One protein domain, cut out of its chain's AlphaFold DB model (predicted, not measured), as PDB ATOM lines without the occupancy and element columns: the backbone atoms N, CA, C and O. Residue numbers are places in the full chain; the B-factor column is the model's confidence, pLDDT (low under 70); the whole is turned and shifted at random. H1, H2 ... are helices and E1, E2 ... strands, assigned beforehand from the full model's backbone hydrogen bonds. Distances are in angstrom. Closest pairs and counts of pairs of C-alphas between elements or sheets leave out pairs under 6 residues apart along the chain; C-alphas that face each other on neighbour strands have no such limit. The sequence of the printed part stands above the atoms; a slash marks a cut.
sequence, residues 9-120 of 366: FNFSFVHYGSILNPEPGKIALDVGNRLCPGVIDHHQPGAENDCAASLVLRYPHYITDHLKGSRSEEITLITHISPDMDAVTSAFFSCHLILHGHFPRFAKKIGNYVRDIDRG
ATOM      1  N   PHE A   9      -2.918 -45.863 -16.808       94.94
ATOM      2  CA  PHE A   9      -2.997 -44.718 -15.905       94.94
ATOM      3  C   PHE A   9      -3.694 -43.534 -16.569       94.94
ATOM      4  O   PHE A   9      -3.263 -43.047 -17.618       94.94
ATOM      5  N   ASN A  10      -4.737 -43.044 -15.910       95.44
ATOM      6  CA  ASN A  10      -5.369 -41.764 -16.184       95.44
ATOM      7  C   ASN A  10      -4.915 -40.740 -15.136       95.44
ATOM      8  O   ASN A  10      -4.561 -41.104 -14.017       95.44
ATOM      9  N   PHE A  11      -4.936 -39.462 -15.503       96.69
ATOM     10  CA  PHE A  11      -4.608 -38.358 -14.605       96.69
ATOM     11  C   PHE A  11      -5.785 -37.399 -14.543       96.69
ATOM     12  O   PHE A  11      -6.350 -37.065 -15.587       96.69
ATOM     13  N   SER A  12      -6.117 -36.971 -13.331       97.25
ATOM     14  CA  SER A  12      -7.100 -35.934 -13.039       97.25
ATOM     15  C   SER A  12      -6.468 -34.890 -12.121       97.25
ATOM     16  O   SER A  12      -5.580 -35.211 -11.331       97.25
ATOM     17  N   PHE A  13      -6.911 -33.641 -12.238       97.62
ATOM     18  CA  PHE A  13      -6.326 -32.517 -11.518       97.62
ATOM     19  C   PHE A  13      -7.417 -31.723 -10.806       97.62
ATOM     20  O   PHE A  13      -8.366 -31.269 -11.447       97.62
ATOM     21  N   VAL A  14      -7.272 -31.530  -9.497       96.44
ATOM     22  CA  VAL A  14      -8.240 -30.797  -8.662       96.44
ATOM     23  C   VAL A  14      -7.590 -29.601  -7.969       96.44
ATOM     24  O   VAL A  14      -6.376 -29.437  -7.985       96.44
ATOM     25  N   HIS A  15      -8.373 -28.708  -7.375       92.00
ATOM     26  CA  HIS A  15      -7.813 -27.522  -6.724       92.00
ATOM     27  C   HIS A  15      -7.069 -27.851  -5.424       92.00
ATOM     28  O   HIS A  15      -7.395 -28.818  -4.732       92.00
ATOM     29  N   TYR A  16      -6.096 -27.011  -5.071       87.94
ATOM     30  CA  TYR A  16      -5.395 -27.086  -3.791       87.94
ATOM     31  C   TYR A  16      -6.376 -27.022  -2.614       87.94
ATOM     32  O   TYR A  16      -7.347 -26.259  -2.627       87.94
ATOM     33  N   GLY A  17      -6.126 -27.833  -1.587       85.12
ATOM     34  CA  GLY A  17      -6.981 -27.908  -0.402       85.12
ATOM     35  C   GLY A  17      -8.367 -28.518  -0.648       85.12
ATOM     36  O   GLY A  17      -9.229 -28.382   0.221       85.12
ATOM     37  N   SER A  18      -8.592 -29.168  -1.799       90.81
ATOM     38  CA  SER A  18      -9.779 -30.003  -2.020       90.81
ATOM     39  C   SER A  18      -9.840 -31.115  -0.975       90.81
ATOM     40  O   SER A  18      -8.817 -31.705  -0.633       90.81
ATOM     41  N   ILE A  19     -11.044 -31.420  -0.498       91.94
ATOM     42  CA  ILE A  19     -11.295 -32.560   0.386       91.94
ATOM     43  C   ILE A  19     -11.822 -33.695  -0.482       91.94
ATOM     44  O   ILE A  19     -12.848 -33.539  -1.144       91.94
ATOM     45  N   LEU A  20     -11.121 -34.826  -0.488       95.00
ATOM     46  CA  LEU A  20     -11.487 -35.987  -1.295       95.00
ATOM     47  C   LEU A  20     -11.826 -37.174  -0.396       95.00
ATOM     48  O   LEU A  20     -11.216 -37.388   0.652       95.00
ATOM     49  N   ASN A  21     -12.810 -37.962  -0.823       95.69
ATOM     50  CA  ASN A  21     -13.080 -39.266  -0.235       95.69
ATOM     51  C   ASN A  21     -12.370 -40.346  -1.066       95.69
ATOM     52  O   ASN A  21     -12.288 -40.199  -2.286       95.69
ATOM     53  N   PRO A  22     -11.874 -41.429  -0.443       95.38
ATOM     54  CA  PRO A  22     -11.349 -42.568  -1.185       95.38
ATOM     55  C   PRO A  22     -12.400 -43.146  -2.139       95.38
ATOM     56  O   PRO A  22     -13.522 -43.443  -1.731       95.38
ATOM     57  N   GLU A  23     -12.020 -43.346  -3.399       94.19
ATOM     58  CA  GLU A  23     -12.879 -43.929  -4.433       94.19
ATOM     59  C   GLU A  23     -12.191 -45.138  -5.088       94.19
ATOM     60  O   GLU A  23     -10.982 -45.080  -5.350       94.19
ATOM     61  N   PRO A  24     -12.917 -46.234  -5.392       92.38
ATOM     62  CA  PRO A  24     -12.337 -47.397  -6.059       92.38
ATOM     63  C   PRO A  24     -11.631 -47.031  -7.371       92.38
ATOM     64  O   PRO A  24     -12.176 -46.319  -8.210       92.38
ATOM     65  N   GLY A  25     -10.403 -47.527  -7.556       93.38
ATOM     66  CA  GLY A  25      -9.610 -47.276  -8.768       93.38
ATOM     67  C   GLY A  25      -9.050 -45.854  -8.896       93.38
ATOM     68  O   GLY A  25      -8.441 -45.541  -9.921       93.38
ATOM     69  N   LYS A  26      -9.217 -45.000  -7.879       96.31
ATOM     70  CA  LYS A  26      -8.628 -43.659  -7.828       96.31
ATOM     71  C   LYS A  26      -7.656 -43.541  -6.658       96.31
ATOM     72  O   LYS A  26      -7.949 -44.024  -5.569       96.31
ATOM     73  N   ILE A  27      -6.518 -42.892  -6.892       98.00
ATOM     74  CA  ILE A  27      -5.519 -42.576  -5.865       98.00
ATOM     75  C   ILE A  27      -5.266 -41.074  -5.902       98.00
ATOM     76  O   ILE A  27      -4.792 -40.565  -6.917       98.00
ATOM     77  N   ALA A  28      -5.573 -40.374  -4.815       98.56
ATOM     78  CA  ALA A  28      -5.237 -38.968  -4.649       98.56
ATOM     79  C   ALA A  28      -3.868 -38.815  -3.976       98.56
ATOM     80  O   ALA A  28      -3.582 -39.490  -2.984       98.56
ATOM     81  N   LEU A  29      -3.019 -37.967  -4.549       98.50
ATOM     82  CA  LEU A  29      -1.622 -37.788  -4.170       98.50
ATOM     83  C   LEU A  29      -1.317 -36.297  -4.083       98.50
ATOM     84  O   LEU A  29      -1.554 -35.569  -5.050       98.50
ATOM     85  N   ASP A  30      -0.808 -35.876  -2.927       97.56
ATOM     86  CA  ASP A  30      -0.533 -34.470  -2.611       97.56
ATOM     87  C   ASP A  30      -1.783 -33.568  -2.708       97.56
ATOM     88  O   ASP A  30      -1.757 -32.388  -3.055       97.56
ATOM     89  N   VAL A  31      -2.947 -34.183  -2.495       96.56
ATOM     90  CA  VAL A  31      -4.247 -33.520  -2.494       96.56
ATOM     91  C   VAL A  31      -5.289 -34.415  -1.830       96.56
ATOM     92  O   VAL A  31      -5.196 -35.642  -1.880       96.56
ATOM     93  N   GLY A  32      -6.330 -33.813  -1.258       94.88
ATOM     94  CA  GLY A  32      -7.464 -34.527  -0.665       94.88
ATOM     95  C   GLY A  32      -7.643 -34.304   0.834       94.88
ATOM     96  O   GLY A  32      -8.683 -34.692   1.369       94.88
ATOM     97  N   ASN A  33      -6.690 -33.630   1.484       92.75
ATOM     98  CA  ASN A  33      -6.719 -33.178   2.878       92.75
ATOM     99  C   ASN A  33      -6.857 -34.338   3.885       92.75
ATOM    100  O   ASN A  33      -7.538 -34.216   4.907       92.75
ATOM    101  N   ARG A  34      -6.291 -35.511   3.553       94.69
ATOM    102  CA  ARG A  34      -6.370 -36.760   4.331       94.69
ATOM    103  C   ARG A  34      -5.151 -37.648   4.099       94.69
ATOM    104  O   ARG A  34      -4.555 -37.629   3.031       94.69
ATOM    105  N   LEU A  35      -4.862 -38.500   5.080       96.31
ATOM    106  CA  LEU A  35      -3.867 -39.565   4.978       96.31
ATOM    107  C   LEU A  35      -4.525 -40.911   5.312       96.31
ATOM    108  O   LEU A  35      -4.648 -41.281   6.479       96.31
ATOM    109  N   CYS A  36      -5.001 -41.621   4.291       96.38
ATOM    110  CA  CYS A  36      -5.691 -42.909   4.410       96.38
ATOM    111  C   CYS A  36      -5.579 -43.734   3.107       96.38
ATOM    112  O   CYS A  36      -5.075 -43.227   2.101       96.38
ATOM    113  N   PRO A  37      -6.030 -45.004   3.070       97.38
ATOM    114  CA  PRO A  37      -6.077 -45.763   1.821       97.38
ATOM    115  C   PRO A  37      -6.793 -44.991   0.702       97.38
ATOM    116  O   PRO A  37      -7.902 -44.498   0.894       97.38
ATOM    117  N   GLY A  38      -6.128 -44.849  -0.448       97.12
ATOM    118  CA  GLY A  38      -6.616 -44.100  -1.608       97.12
ATOM    119  C   GLY A  38      -6.389 -42.580  -1.596       97.12
ATOM    120  O   GLY A  38      -6.545 -41.966  -2.650       97.12
ATOM    121  N   VAL A  39      -6.000 -41.964  -0.472       98.06
ATOM    122  CA  VAL A  39      -5.727 -40.513  -0.375       98.06
ATOM    123  C   VAL A  39      -4.482 -40.263   0.481       98.06
ATOM    124  O   VAL A  39      -4.486 -40.518   1.684       98.06
ATOM    125  N   ILE A  40      -3.415 -39.754  -0.133       98.38
ATOM    126  CA  ILE A  40      -2.133 -39.478   0.527       98.38
ATOM    127  C   ILE A  40      -1.828 -37.984   0.404       98.38
ATOM    128  O   ILE A  40      -1.288 -37.529  -0.604       98.38
ATOM    129  N   ASP A  41      -2.178 -37.242   1.449       97.00
ATOM    130  CA  ASP A  41      -1.957 -35.805   1.603       97.00
ATOM    131  C   ASP A  41      -1.488 -35.488   3.042       97.00
ATOM    132  O   ASP A  41      -1.745 -36.248   3.985       97.00
ATOM    133  N   HIS A  42      -0.782 -34.372   3.208       93.81
ATOM    134  CA  HIS A  42      -0.195 -33.895   4.465       93.81
ATOM    135  C   HIS A  42      -0.609 -32.462   4.842       93.81
ATOM    136  O   HIS A  42      -0.157 -31.919   5.853       93.81
ATOM    137  N   HIS A  43      -1.475 -31.828   4.054       90.38
ATOM    138  CA  HIS A  43      -1.865 -30.435   4.262       90.38
ATOM    139  C   HIS A  43      -2.846 -30.218   5.432       90.38
ATOM    140  O   HIS A  43      -3.019 -29.081   5.884       90.38
ATOM    141  N   GLN A  44      -3.455 -31.287   5.955       88.31
ATOM    142  CA  GLN A  44      -4.410 -31.258   7.066       88.31
ATOM    143  C   GLN A  44      -3.760 -30.967   8.433       88.31
ATOM    144  O   GLN A  44      -2.615 -31.354   8.690       88.31
ATOM    145  N   PRO A  45      -4.496 -30.349   9.380       84.38
ATOM    146  CA  PRO A  45      -4.070 -30.280  10.776       84.38
ATOM    147  C   PRO A  45      -3.793 -31.676  11.354       84.38
ATOM    148  O   PRO A  45      -4.561 -32.611  11.135       84.38
ATOM    149  N   GLY A  46      -2.695 -31.818  12.102       85.12
ATOM    150  CA  GLY A  46      -2.301 -33.100  12.698       85.12
ATOM    151  C   GLY A  46      -1.781 -34.146  11.703       85.12
ATOM    152  O   GLY A  46      -1.583 -35.292  12.097       85.12
ATOM    153  N   ALA A  47      -1.552 -33.768  10.439       89.75
ATOM    154  CA  ALA A  47      -0.903 -34.628   9.457       89.75
ATOM    155  C   ALA A  47       0.499 -35.068   9.893       89.75
ATOM    156  O   ALA A  47       1.146 -34.460  10.749       89.75
ATOM    157  N   GLU A  48       1.007 -36.101   9.233       92.19
ATOM    158  CA  GLU A  48       2.404 -36.466   9.386       92.19
ATOM    159  C   GLU A  48       3.342 -35.370   8.897       92.19
ATOM    160  O   GLU A  48       3.088 -34.683   7.912       92.19
ATOM    161  N   ASN A  49       4.470 -35.234   9.591       93.38
ATOM    162  CA  ASN A  49       5.524 -34.296   9.237       93.38
ATOM    163  C   ASN A  49       6.393 -34.862   8.097       93.38
ATOM    164  O   ASN A  49       7.588 -35.117   8.274       93.38
ATOM    165  N   ASP A  50       5.783 -35.082   6.935       95.00
ATOM    166  CA  ASP A  50       6.460 -35.500   5.709       95.00
ATOM    167  C   ASP A  50       5.713 -35.017   4.452       95.00
ATOM    168  O   ASP A  50       4.557 -34.617   4.557       95.00
ATOM    169  N   CYS A  51       6.365 -35.076   3.288       96.62
ATOM    170  CA  CYS A  51       5.749 -34.751   1.993       96.62
ATOM    171  C   CYS A  51       5.051 -35.980   1.381       96.62
ATOM    172  O   CYS A  51       5.374 -37.128   1.730       96.62
ATOM    173  N   ALA A  52       4.131 -35.787   0.437       98.12
ATOM    174  CA  ALA A  52       3.354 -36.862  -0.176       98.12
ATOM    175  C   ALA A  52       4.238 -37.928  -0.842       98.12
ATOM    176  O   ALA A  52       3.983 -39.127  -0.688       98.12
ATOM    177  N   ALA A  53       5.322 -37.542  -1.527       98.44
ATOM    178  CA  ALA A  53       6.243 -38.499  -2.144       98.44
ATOM    179  C   ALA A  53       6.892 -39.432  -1.113       98.44
ATOM    180  O   ALA A  53       7.048 -40.627  -1.369       98.44
ATOM    181  N   SER A  54       7.241 -38.913   0.063       98.12
ATOM    182  CA  SER A  54       7.802 -39.717   1.152       98.12
ATOM    183  C   SER A  54       6.731 -40.544   1.867       98.12
ATOM    184  O   SER A  54       6.993 -41.693   2.232       98.12
ATOM    185  N   LEU A  55       5.507 -40.022   1.999       98.44
ATOM    186  CA  LEU A  55       4.373 -40.758   2.563       98.44
ATOM    187  C   LEU A  55       3.969 -41.955   1.701       98.44
ATOM    188  O   LEU A  55       3.678 -43.012   2.253       98.44
ATOM    189  N   VAL A  56       4.052 -41.854   0.371       98.56
ATOM    190  CA  VAL A  56       3.881 -43.007  -0.533       98.56
ATOM    191  C   VAL A  56       4.874 -44.126  -0.197       98.56
ATOM    192  O   VAL A  56       4.494 -45.295  -0.166       98.56
ATOM    193  N   LEU A  57       6.134 -43.791   0.102       98.38
ATOM    194  CA  LEU A  57       7.153 -44.781   0.476       98.38
ATOM    195  C   LEU A  57       6.906 -45.396   1.858       98.38
ATOM    196  O   LEU A  57       7.240 -46.561   2.072       98.38
ATOM    197  N   ARG A  58       6.359 -44.612   2.793       98.00
ATOM    198  CA  ARG A  58       6.053 -45.048   4.161       98.00
ATOM    199  C   ARG A  58       4.790 -45.907   4.222       98.00
ATOM    200  O   ARG A  58       4.763 -46.892   4.957       98.00
ATOM    201  N   TYR A  59       3.785 -45.570   3.418       98.12
ATOM    202  CA  TYR A  59       2.470 -46.206   3.391       98.12
ATOM    203  C   TYR A  59       2.135 -46.815   2.023       98.12
ATOM    204  O   TYR A  59       1.079 -46.522   1.463       98.12
ATOM    205  N   PRO A  60       2.965 -47.727   1.475       98.00
ATOM    206  CA  PRO A  60       2.670 -48.358   0.186       98.00
ATOM    207  C   PRO A  60       1.332 -49.111   0.204       98.00
ATOM    208  O   PRO A  60       0.640 -49.183  -0.811       98.00
ATOM    209  N   HIS A  61       0.936 -49.625   1.374       97.38
ATOM    210  CA  HIS A  61      -0.316 -50.349   1.563       97.38
ATOM    211  C   HIS A  61      -1.563 -49.473   1.368       97.38
ATOM    212  O   HIS A  61      -2.590 -49.983   0.929       97.38
ATOM    213  N   TYR A  62      -1.471 -48.150   1.564       97.94
ATOM    214  CA  TYR A  62      -2.570 -47.228   1.246       97.94
ATOM    215  C   TYR A  62      -2.883 -47.178  -0.251       97.94
ATOM    216  O   TYR A  62      -3.993 -46.815  -0.631       97.94
ATOM    217  N   ILE A  63      -1.936 -47.581  -1.099       97.19
ATOM    218  CA  ILE A  63      -2.145 -47.737  -2.539       97.19
ATOM    219  C   ILE A  63      -2.531 -49.184  -2.842       97.19
ATOM    220  O   ILE A  63      -3.570 -49.433  -3.451       97.19
ATOM    221  N   THR A  64      -1.710 -50.152  -2.423       94.75
ATOM    222  CA  THR A  64      -1.889 -51.547  -2.853       94.75
ATOM    223  C   THR A  64      -3.173 -52.162  -2.318       94.75
ATOM    224  O   THR A  64      -3.850 -52.865  -3.061       94.75
ATOM    225  N   ASP A  65      -3.540 -51.898  -1.061       93.50
ATOM    226  CA  ASP A  65      -4.742 -52.489  -0.468       93.50
ATOM    227  C   ASP A  65      -6.013 -51.792  -0.949       93.50
ATOM    228  O   ASP A  65      -7.008 -52.461  -1.221       93.50
ATOM    229  N   HIS A  66      -5.955 -50.473  -1.164       94.69
ATOM    230  CA  HIS A  66      -7.058 -49.709  -1.756       94.69
ATOM    231  C   HIS A  66      -7.429 -50.230  -3.150       94.69
ATOM    232  O   HIS A  66      -8.603 -50.360  -3.495       94.69
ATOM    233  N   LEU A  67      -6.422 -50.599  -3.946       92.06
ATOM    234  CA  LEU A  67      -6.631 -51.120  -5.292       92.06
ATOM    235  C   LEU A  67      -7.069 -52.589  -5.324       92.06
ATOM    236  O   LEU A  67      -7.689 -52.981  -6.308       92.06
ATOM    237  N   LYS A  68      -6.855 -53.393  -4.269       86.19
ATOM    238  CA  LYS A  68      -7.374 -54.780  -4.207       86.19
ATOM    239  C   LYS A  68      -8.901 -54.841  -4.324       86.19
ATOM    240  O   LYS A  68      -9.433 -55.824  -4.833       86.19
ATOM    241  N   GLY A  69      -9.599 -53.795  -3.875       69.06
ATOM    242  CA  GLY A  69     -11.052 -53.660  -4.018       69.06
ATOM    243  C   GLY A  69     -11.517 -53.266  -5.426       69.06
ATOM    244  O   GLY A  69     -12.711 -53.324  -5.709       69.06
ATOM    245  N   SER A  70     -10.600 -52.880  -6.319       71.25
ATOM    246  CA  SER A  70     -10.895 -52.446  -7.683       71.25
ATOM    247  C   SER A  70     -10.466 -53.508  -8.693       71.25
ATOM    248  O   SER A  70      -9.299 -53.875  -8.777       71.25
ATOM    249  N   ARG A  71     -11.405 -53.979  -9.519       65.38
ATOM    250  CA  ARG A  71     -11.098 -54.833 -10.684       65.38
ATOM    251  C   ARG A  71     -10.728 -54.021 -11.931       65.38
ATOM    252  O   ARG A  71     -10.691 -54.576 -13.025       65.38
ATOM    253  N   SER A  72     -10.525 -52.713 -11.787       73.12
ATOM    254  CA  SER A  72     -10.279 -51.833 -12.923       73.12
ATOM    255  C   SER A  72      -8.852 -51.988 -13.438       73.12
ATOM    256  O   SER A  72      -7.889 -51.792 -12.700       73.12
ATOM    257  N   GLU A  73      -8.724 -52.277 -14.731       83.06
ATOM    258  CA  GLU A  73      -7.456 -52.150 -15.459       83.06
ATOM    259  C   GLU A  73      -7.094 -50.675 -15.713       83.06
ATOM    260  O   GLU A  73      -5.970 -50.369 -16.110       83.06
ATOM    261  N   GLU A  74      -8.024 -49.750 -15.447       91.25
ATOM    262  CA  GLU A  74      -7.809 -48.308 -15.507       91.25
ATOM    263  C   GLU A  74      -7.733 -47.707 -14.101       91.25
ATOM    264  O   GLU A  74      -8.676 -47.795 -13.311       91.25
ATOM    265  N   ILE A  75      -6.611 -47.065 -13.796       95.31
ATOM    266  CA  ILE A  75      -6.355 -46.425 -12.504       95.31
ATOM    267  C   ILE A  75      -6.219 -44.926 -12.737       95.31
ATOM    268  O   ILE A  75      -5.436 -44.496 -13.582       95.31
ATOM    269  N   THR A  76      -6.963 -44.123 -11.979       97.25
ATOM    270  CA  THR A  76      -6.852 -42.661 -12.037       97.25
ATOM    271  C   THR A  76      -5.981 -42.159 -10.898       97.25
ATOM    272  O   THR A  76      -6.326 -42.327  -9.731       97.25
ATOM    273  N   LEU A  77      -4.871 -41.504 -11.226       98.19
ATOM    274  CA  LEU A  77      -4.121 -40.704 -10.268       98.19
ATOM    275  C   LEU A  77      -4.689 -39.284 -10.251       98.19
ATOM    276  O   LEU A  77      -4.857 -38.664 -11.301       98.19
ATOM    277  N   ILE A  78      -5.004 -38.786  -9.063       98.56
ATOM    278  CA  ILE A  78      -5.512 -37.436  -8.839       98.56
ATOM    279  C   ILE A  78      -4.417 -36.643  -8.137       98.56
ATOM    280  O   ILE A  78      -3.979 -37.035  -7.061       98.56
ATOM    281  N   THR A  79      -3.995 -35.531  -8.724       98.19
ATOM    282  CA  THR A  79      -3.114 -34.561  -8.057       98.19
ATOM    283  C   THR A  79      -3.743 -33.174  -8.080       98.19
ATOM    284  O   THR A  79      -4.841 -32.979  -8.617       98.19
ATOM    285  N   HIS A  80      -3.095 -32.186  -7.470       96.44
ATOM    286  CA  HIS A  80      -3.561 -30.813  -7.582       96.44
ATOM    287  C   HIS A  80      -3.270 -30.221  -8.980       96.44
ATOM    288  O   HIS A  80      -2.374 -30.656  -9.711       96.44
ATOM    289  N   ILE A  81      -4.026 -29.193  -9.374       95.06
ATOM    290  CA  ILE A  81      -3.757 -28.413 -10.585       95.06
ATOM    291  C   ILE A  81      -2.342 -27.840 -10.539       95.06
ATOM    292  O   ILE A  81      -1.869 -27.460  -9.478       95.06
ATOM    293  N   SER A  82      -1.677 -27.710 -11.690       94.00
ATOM    294  CA  SER A  82      -0.278 -27.259 -11.724       94.00
ATOM    295  C   SER A  82       0.622 -28.097 -10.786       94.00
ATOM    296  O   SER A  82       1.262 -27.507  -9.913       94.00
ATOM    297  N   PRO A  83       0.668 -29.434 -10.965       96.94
ATOM    298  CA  PRO A  83       1.384 -30.344 -10.071       96.94
ATOM    299  C   PRO A  83       2.845 -29.919  -9.934       96.94
ATOM    300  O   PRO A  83       3.506 -29.638 -10.942       96.94
ATOM    301  N   ASP A  84       3.316 -29.828  -8.696       96.56
ATOM    302  CA  ASP A  84       4.701 -29.507  -8.392       96.56
ATOM    303  C   ASP A  84       5.553 -30.784  -8.307       96.56
ATOM    304  O   ASP A  84       5.161 -31.855  -8.782       96.56
ATOM    305  N   MET A  85       6.768 -30.666  -7.774       97.62
ATOM    306  CA  MET A  85       7.676 -31.802  -7.716       97.62
ATOM    307  C   MET A  85       7.195 -32.887  -6.741       97.62
ATOM    308  O   MET A  85       7.482 -34.057  -7.001       97.62
ATOM    309  N   ASP A  86       6.471 -32.551  -5.671       98.25
ATOM    310  CA  ASP A  86       5.986 -33.536  -4.701       98.25
ATOM    311  C   ASP A  86       4.808 -34.335  -5.264       98.25
ATOM    312  O   ASP A  86       4.876 -35.571  -5.346       98.25
ATOM    313  N   ALA A  87       3.812 -33.648  -5.826       98.44
ATOM    314  CA  ALA A  87       2.712 -34.263  -6.571       98.44
ATOM    315  C   ALA A  87       3.196 -35.173  -7.719       98.44
ATOM    316  O   ALA A  87       2.725 -36.299  -7.902       98.44
ATOM    317  N   VAL A  88       4.173 -34.719  -8.509       98.62
ATOM    318  CA  VAL A  88       4.728 -35.520  -9.612       98.62
ATOM    319  C   VAL A  88       5.498 -36.735  -9.092       98.62
ATOM    320  O   VAL A  88       5.410 -37.821  -9.668       98.62
ATOM    321  N   THR A  89       6.277 -36.577  -8.023       98.81
ATOM    322  CA  THR A  89       7.118 -37.662  -7.499       98.81
ATOM    323  C   THR A  89       6.286 -38.728  -6.797       98.81
ATOM    324  O   THR A  89       6.515 -39.920  -7.015       98.81
ATOM    325  N   SER A  90       5.284 -38.327  -6.016       98.75
ATOM    326  CA  SER A  90       4.318 -39.242  -5.404       98.75
ATOM    327  C   SER A  90       3.560 -40.044  -6.469       98.75
ATOM    328  O   SER A  90       3.447 -41.270  -6.352       98.75
ATOM    329  N   ALA A  91       3.141 -39.403  -7.567       98.75
ATOM    330  CA  ALA A  91       2.537 -40.080  -8.716       98.75
ATOM    331  C   ALA A  91       3.502 -41.060  -9.395       98.75
ATOM    332  O   ALA A  91       3.132 -42.201  -9.679       98.75
ATOM    333  N   PHE A  92       4.759 -40.661  -9.603       98.75
ATOM    334  CA  PHE A  92       5.784 -41.518 -10.198       98.75
ATOM    335  C   PHE A  92       6.046 -42.775  -9.358       98.75
ATOM    336  O   PHE A  92       6.078 -43.887  -9.894       98.75
ATOM    337  N   PHE A  93       6.191 -42.622  -8.038       98.81
ATOM    338  CA  PHE A  93       6.358 -43.750  -7.121       98.81
ATOM    339  C   PHE A  93       5.135 -44.659  -7.091       98.81
ATOM    340  O   PHE A  93       5.303 -45.877  -7.121       98.81
ATOM    341  N   SER A  94       3.930 -44.088  -7.100       98.62
ATOM    342  CA  SER A  94       2.680 -44.850  -7.117       98.62
ATOM    343  C   SER A  94       2.548 -45.683  -8.392       98.62
ATOM    344  O   SER A  94       2.336 -46.892  -8.311       98.62
ATOM    345  N   CYS A  95       2.773 -45.086  -9.569       97.75
ATOM    346  CA  CYS A  95       2.814 -45.817 -10.839       97.75
ATOM    347  C   CYS A  95       3.836 -46.959 -10.809       97.75
ATOM    348  O   CYS A  95       3.529 -48.075 -11.223       97.75
ATOM    349  N   HIS A  96       5.051 -46.693 -10.318       97.69
ATOM    350  CA  HIS A  96       6.109 -47.698 -10.273       97.69
ATOM    351  C   HIS A  96       5.761 -48.851  -9.318       97.69
ATOM    352  O   HIS A  96       5.968 -50.013  -9.667       97.69
ATOM    353  N   LEU A  97       5.202 -48.548  -8.144       97.81
ATOM    354  CA  LEU A  97       4.744 -49.550  -7.182       97.81
ATOM    355  C   LEU A  97       3.637 -50.427  -7.774       97.81
ATOM    356  O   LEU A  97       3.704 -51.645  -7.659       97.81
ATOM    357  N   ILE A  98       2.653 -49.818  -8.437       95.69
ATOM    358  CA  ILE A  98       1.523 -50.527  -9.052       95.69
ATOM    359  C   ILE A  98       1.997 -51.456 -10.177       95.69
ATOM    360  O   ILE A  98       1.541 -52.592 -10.266       95.69
ATOM    361  N   LEU A  99       2.916 -50.993 -11.030       94.12
ATOM    362  CA  LEU A  99       3.399 -51.772 -12.174       94.12
ATOM    363  C   LEU A  99       4.388 -52.876 -11.793       94.12
ATOM    364  O   LEU A  99       4.412 -53.921 -12.437       94.12
ATOM    365  N   HIS A 100       5.241 -52.633 -10.798       95.19
ATOM    366  CA  HIS A 100       6.395 -53.493 -10.520       95.19
ATOM    367  C   HIS A 100       6.334 -54.186  -9.155       95.19
ATOM    368  O   HIS A 100       7.184 -55.019  -8.858       95.19
ATOM    369  N   GLY A 101       5.373 -53.835  -8.299       95.88
ATOM    370  CA  GLY A 101       5.273 -54.350  -6.931       95.88
ATOM    371  C   GLY A 101       6.364 -53.835  -5.984       95.88
ATOM    372  O   GLY A 101       6.422 -54.250  -4.831       95.88
ATOM    373  N   HIS A 102       7.232 -52.931  -6.444       97.06
ATOM    374  CA  HIS A 102       8.295 -52.327  -5.646       97.06
ATOM    375  C   HIS A 102       8.584 -50.894  -6.105       97.06
ATOM    376  O   HIS A 102       8.249 -50.495  -7.220       97.06
ATOM    377  N   PHE A 103       9.257 -50.116  -5.259       98.44
ATOM    378  CA  PHE A 103       9.721 -48.767  -5.594       98.44
ATOM    379  C   PHE A 103      11.008 -48.780  -6.435       98.44
ATOM    380  O   PHE A 103      11.743 -49.776  -6.433       98.44
ATOM    381  N   PRO A 104      11.334 -47.689  -7.155       97.19
ATOM    382  CA  PRO A 104      12.603 -47.593  -7.868       97.19
ATOM    383  C   PRO A 104      13.797 -47.610  -6.896       97.19
ATOM    384  O   PRO A 104      13.707 -47.119  -5.774       97.19
ATOM    385  N   ARG A 105      14.959 -48.111  -7.348       94.62
ATOM    386  CA  ARG A 105      16.177 -48.317  -6.523       94.62
ATOM    387  C   ARG A 105      16.581 -47.114  -5.653       94.62
ATOM    388  O   ARG A 105      17.087 -47.304  -4.554       94.62
ATOM    389  N   PHE A 106      16.378 -45.890  -6.140       97.88
ATOM    390  CA  PHE A 106      16.776 -44.651  -5.457       97.88
ATOM    391  C   PHE A 106      15.604 -43.894  -4.817       97.88
ATOM    392  O   PHE A 106      15.764 -42.728  -4.459       97.88
ATOM    393  N   ALA A 107      14.445 -44.538  -4.647       98.19
ATOM    394  CA  ALA A 107      13.226 -43.895  -4.162       98.19
ATOM    395  C   ALA A 107      13.430 -43.135  -2.848       98.19
ATOM    396  O   ALA A 107      13.062 -41.974  -2.763       98.19
ATOM    397  N   LYS A 108      14.115 -43.728  -1.859       98.06
ATOM    398  CA  LYS A 108      14.385 -43.063  -0.572       98.06
ATOM    399  C   LYS A 108      15.214 -41.780  -0.722       98.06
ATOM    400  O   LYS A 108      14.939 -40.791  -0.053       98.06
ATOM    401  N   LYS A 109      16.223 -41.786  -1.601       97.75
ATOM    402  CA  LYS A 109      17.061 -40.606  -1.866       97.75
ATOM    403  C   LYS A 109      16.250 -39.501  -2.546       97.75
ATOM    404  O   LYS A 109      16.358 -38.349  -2.151       97.75
ATOM    405  N   ILE A 110      15.433 -39.872  -3.531       98.38
ATOM    406  CA  ILE A 110      14.546 -38.946  -4.244       98.38
ATOM    407  C   ILE A 110      13.475 -38.386  -3.296       98.38
ATOM    408  O   ILE A 110      13.282 -37.180  -3.267       98.38
ATOM    409  N   GLY A 111      12.836 -39.226  -2.477       98.06
ATOM    410  CA  GLY A 111      11.834 -38.803  -1.495       98.06
ATOM    411  C   GLY A 111      12.403 -37.817  -0.475       98.06
ATOM    412  O   GLY A 111      11.814 -36.767  -0.259       98.06
ATOM    413  N   ASN A 112      13.597 -38.084   0.068       96.81
ATOM    414  CA  ASN A 112      14.281 -37.133   0.954       96.81
ATOM    415  C   ASN A 112      14.571 -35.794   0.260       96.81
ATOM    416  O   ASN A 112      14.339 -34.748   0.853       96.81
ATOM    417  N   TYR A 113      15.055 -35.828  -0.986       96.75
ATOM    418  CA  TYR A 113      15.314 -34.615  -1.761       96.75
ATOM    419  C   TYR A 113      14.040 -33.789  -1.964       96.75
ATOM    420  O   TYR A 113      14.023 -32.595  -1.686       96.75
ATOM    421  N   VAL A 114      12.963 -34.433  -2.416       97.38
ATOM    422  CA  VAL A 114      11.673 -33.778  -2.661       97.38
ATOM    423  C   VAL A 114      11.081 -33.232  -1.369       97.38
ATOM    424  O   VAL A 114      10.634 -32.094  -1.358       97.38
ATOM    425  N   ARG A 115      11.179 -33.974  -0.263       96.38
ATOM    426  CA  ARG A 115      10.777 -33.497   1.063       96.38
ATOM    427  C   ARG A 115      11.500 -32.211   1.448       96.38
ATOM    428  O   ARG A 115      10.884 -31.297   1.984       96.38
ATOM    429  N   ASP A 116      12.803 -32.138   1.205       94.12
ATOM    430  CA  ASP A 116      13.583 -30.950   1.543       94.12
ATOM    431  C   ASP A 116      13.158 -29.757   0.663       94.12
ATOM    432  O   ASP A 116      12.972 -28.655   1.179       94.12
ATOM    433  N   ILE A 117      12.900 -29.984  -0.630       93.44
ATOM    434  CA  ILE A 117      12.362 -28.970  -1.555       93.44
ATOM    435  C   ILE A 117      10.962 -28.494  -1.151       93.44
ATOM    436  O   ILE A 117      10.710 -27.292  -1.194       93.44
ATOM    437  N   ASP A 118      10.081 -29.397  -0.732       94.06
ATOM    438  CA  ASP A 118       8.699 -29.084  -0.360       94.06
ATOM    439  C   ASP A 118       8.625 -28.306   0.968       94.06
ATOM    440  O   ASP A 118       8.005 -27.247   1.066       94.06
ATOM    441  N   ARG A 119       9.464 -28.680   1.952       90.62
ATOM    442  CA  ARG A 119       9.754 -27.818   3.121       90.62
ATOM    443  C   ARG A 119      10.364 -26.479   2.724       90.62
ATOM    444  O   ARG A 119      10.451 -25.557   3.541       90.62
ATOM    445  N   GLY A 120      10.861 -26.378   1.498       88.19
ATOM    446  CA  GLY A 120      11.477 -25.189   0.963       88.19
ATOM    447  C   GLY A 120      12.867 -24.912   1.515       88.19
ATOM    448  O   GLY A 120      13.270 -23.750   1.627       88.19
TER     449      GLY A 120
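Overview. This is residues 9 to 120 of the 366 residues of an uncharacterized protein of Desulfobacteraceae bacterium IS3 (UniProt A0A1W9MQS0). A small sheet of three parallel strands has the long helix H3 over one face, running along the strands, and H4 folds back beside H3 on its side away from the sheet. H1 packs on both H3 and H4, while the short helix H2 lies by the edge strand E2, and the stretch 30 to 51, with no named element, continues from E2, its residues 39 to 40 pairing with 28 to 29. The printed part has 112 residues, with named elements in the order E1, E2, H1, H2, E3, H3, H4; the sheet runs E1, E3, E2, and the class is mixed, helices and strands. The whole is compact, with a radius of gyration of the C-alphas of 12.6 A and spans of 39 by 32 by 25 A.

Along the chain. E1, residues 9 to 14, begins with C-alpha 9 at (-2.997, -44.718, -15.905) and is 16.5 A long. E2 is residues 26 to 29, H1 residues 52 to 58 and H2 residues 61 to 68. E3, residues 74 to 80, is 19.7 A long. H3, residues 85 to 100, is 21.9 A long and begins with C-alpha 85 at (7.676, -31.802, -7.716). H4, residues 107 to 118, is 15.9 A long and ends with C-alpha 118 at (8.699, -29.084, -0.360).

Arrangement. E3 is the inner strand. It is parallel to E1, with N 10 and O 75 2.8 A apart, and to E2, with N 29 and O 78 2.8 A apart, both within hydrogen-bond range. E2, H1, H2 and E3 form a strand-helix-strand unit, two parallel neighbour strands with helices between, and its crossover is right-handed. H2 and H3 are on one face of the sheet, giving two layers. H3 has a height over the sheet of 9.4 A and stands at 12 degrees to E3 on the local plane; the closest C-alphas of the two are those of Thr 79 and Ala 87, 6.0 A apart. H3 is the hub, touching three helices. It touches H1 at a steep tilt of 38 degrees, the same way, the closest C-alphas being those of Ala 53 and Ser 90, 3.9 A apart. H3 and H4 form a helical hairpin at a shallow tilt of 20 degrees, opposite ways, with the C-alphas of Asp 86 and Val 114 closest at 6.0 A. With residues 94 to 98 alone, H3 only just touches H2, with 3 pairs of C-alphas within 8 A; the closest are those of Thr 64 and Ile 98, 7.1 A apart. H1 touches H4, with the C-alphas of Ser 54 and Gly 111 closest at 4.9 A. H4 is not on the sheet. Each O i to N i+4 pair is within hydrogen-bond range in H3 and H4, against 2 of 3 in H1 and 3 of 4 in H2.

Size, cuts and confidence. The C-alphas farthest apart are those of Arg 71 and Gly 120, 39.0 A. The printed part has no cut; the links E1 to E2 and E2 to H1 are long. The mean pLDDT of the printed part is 94.6, and residues 69 and 71 are under 70.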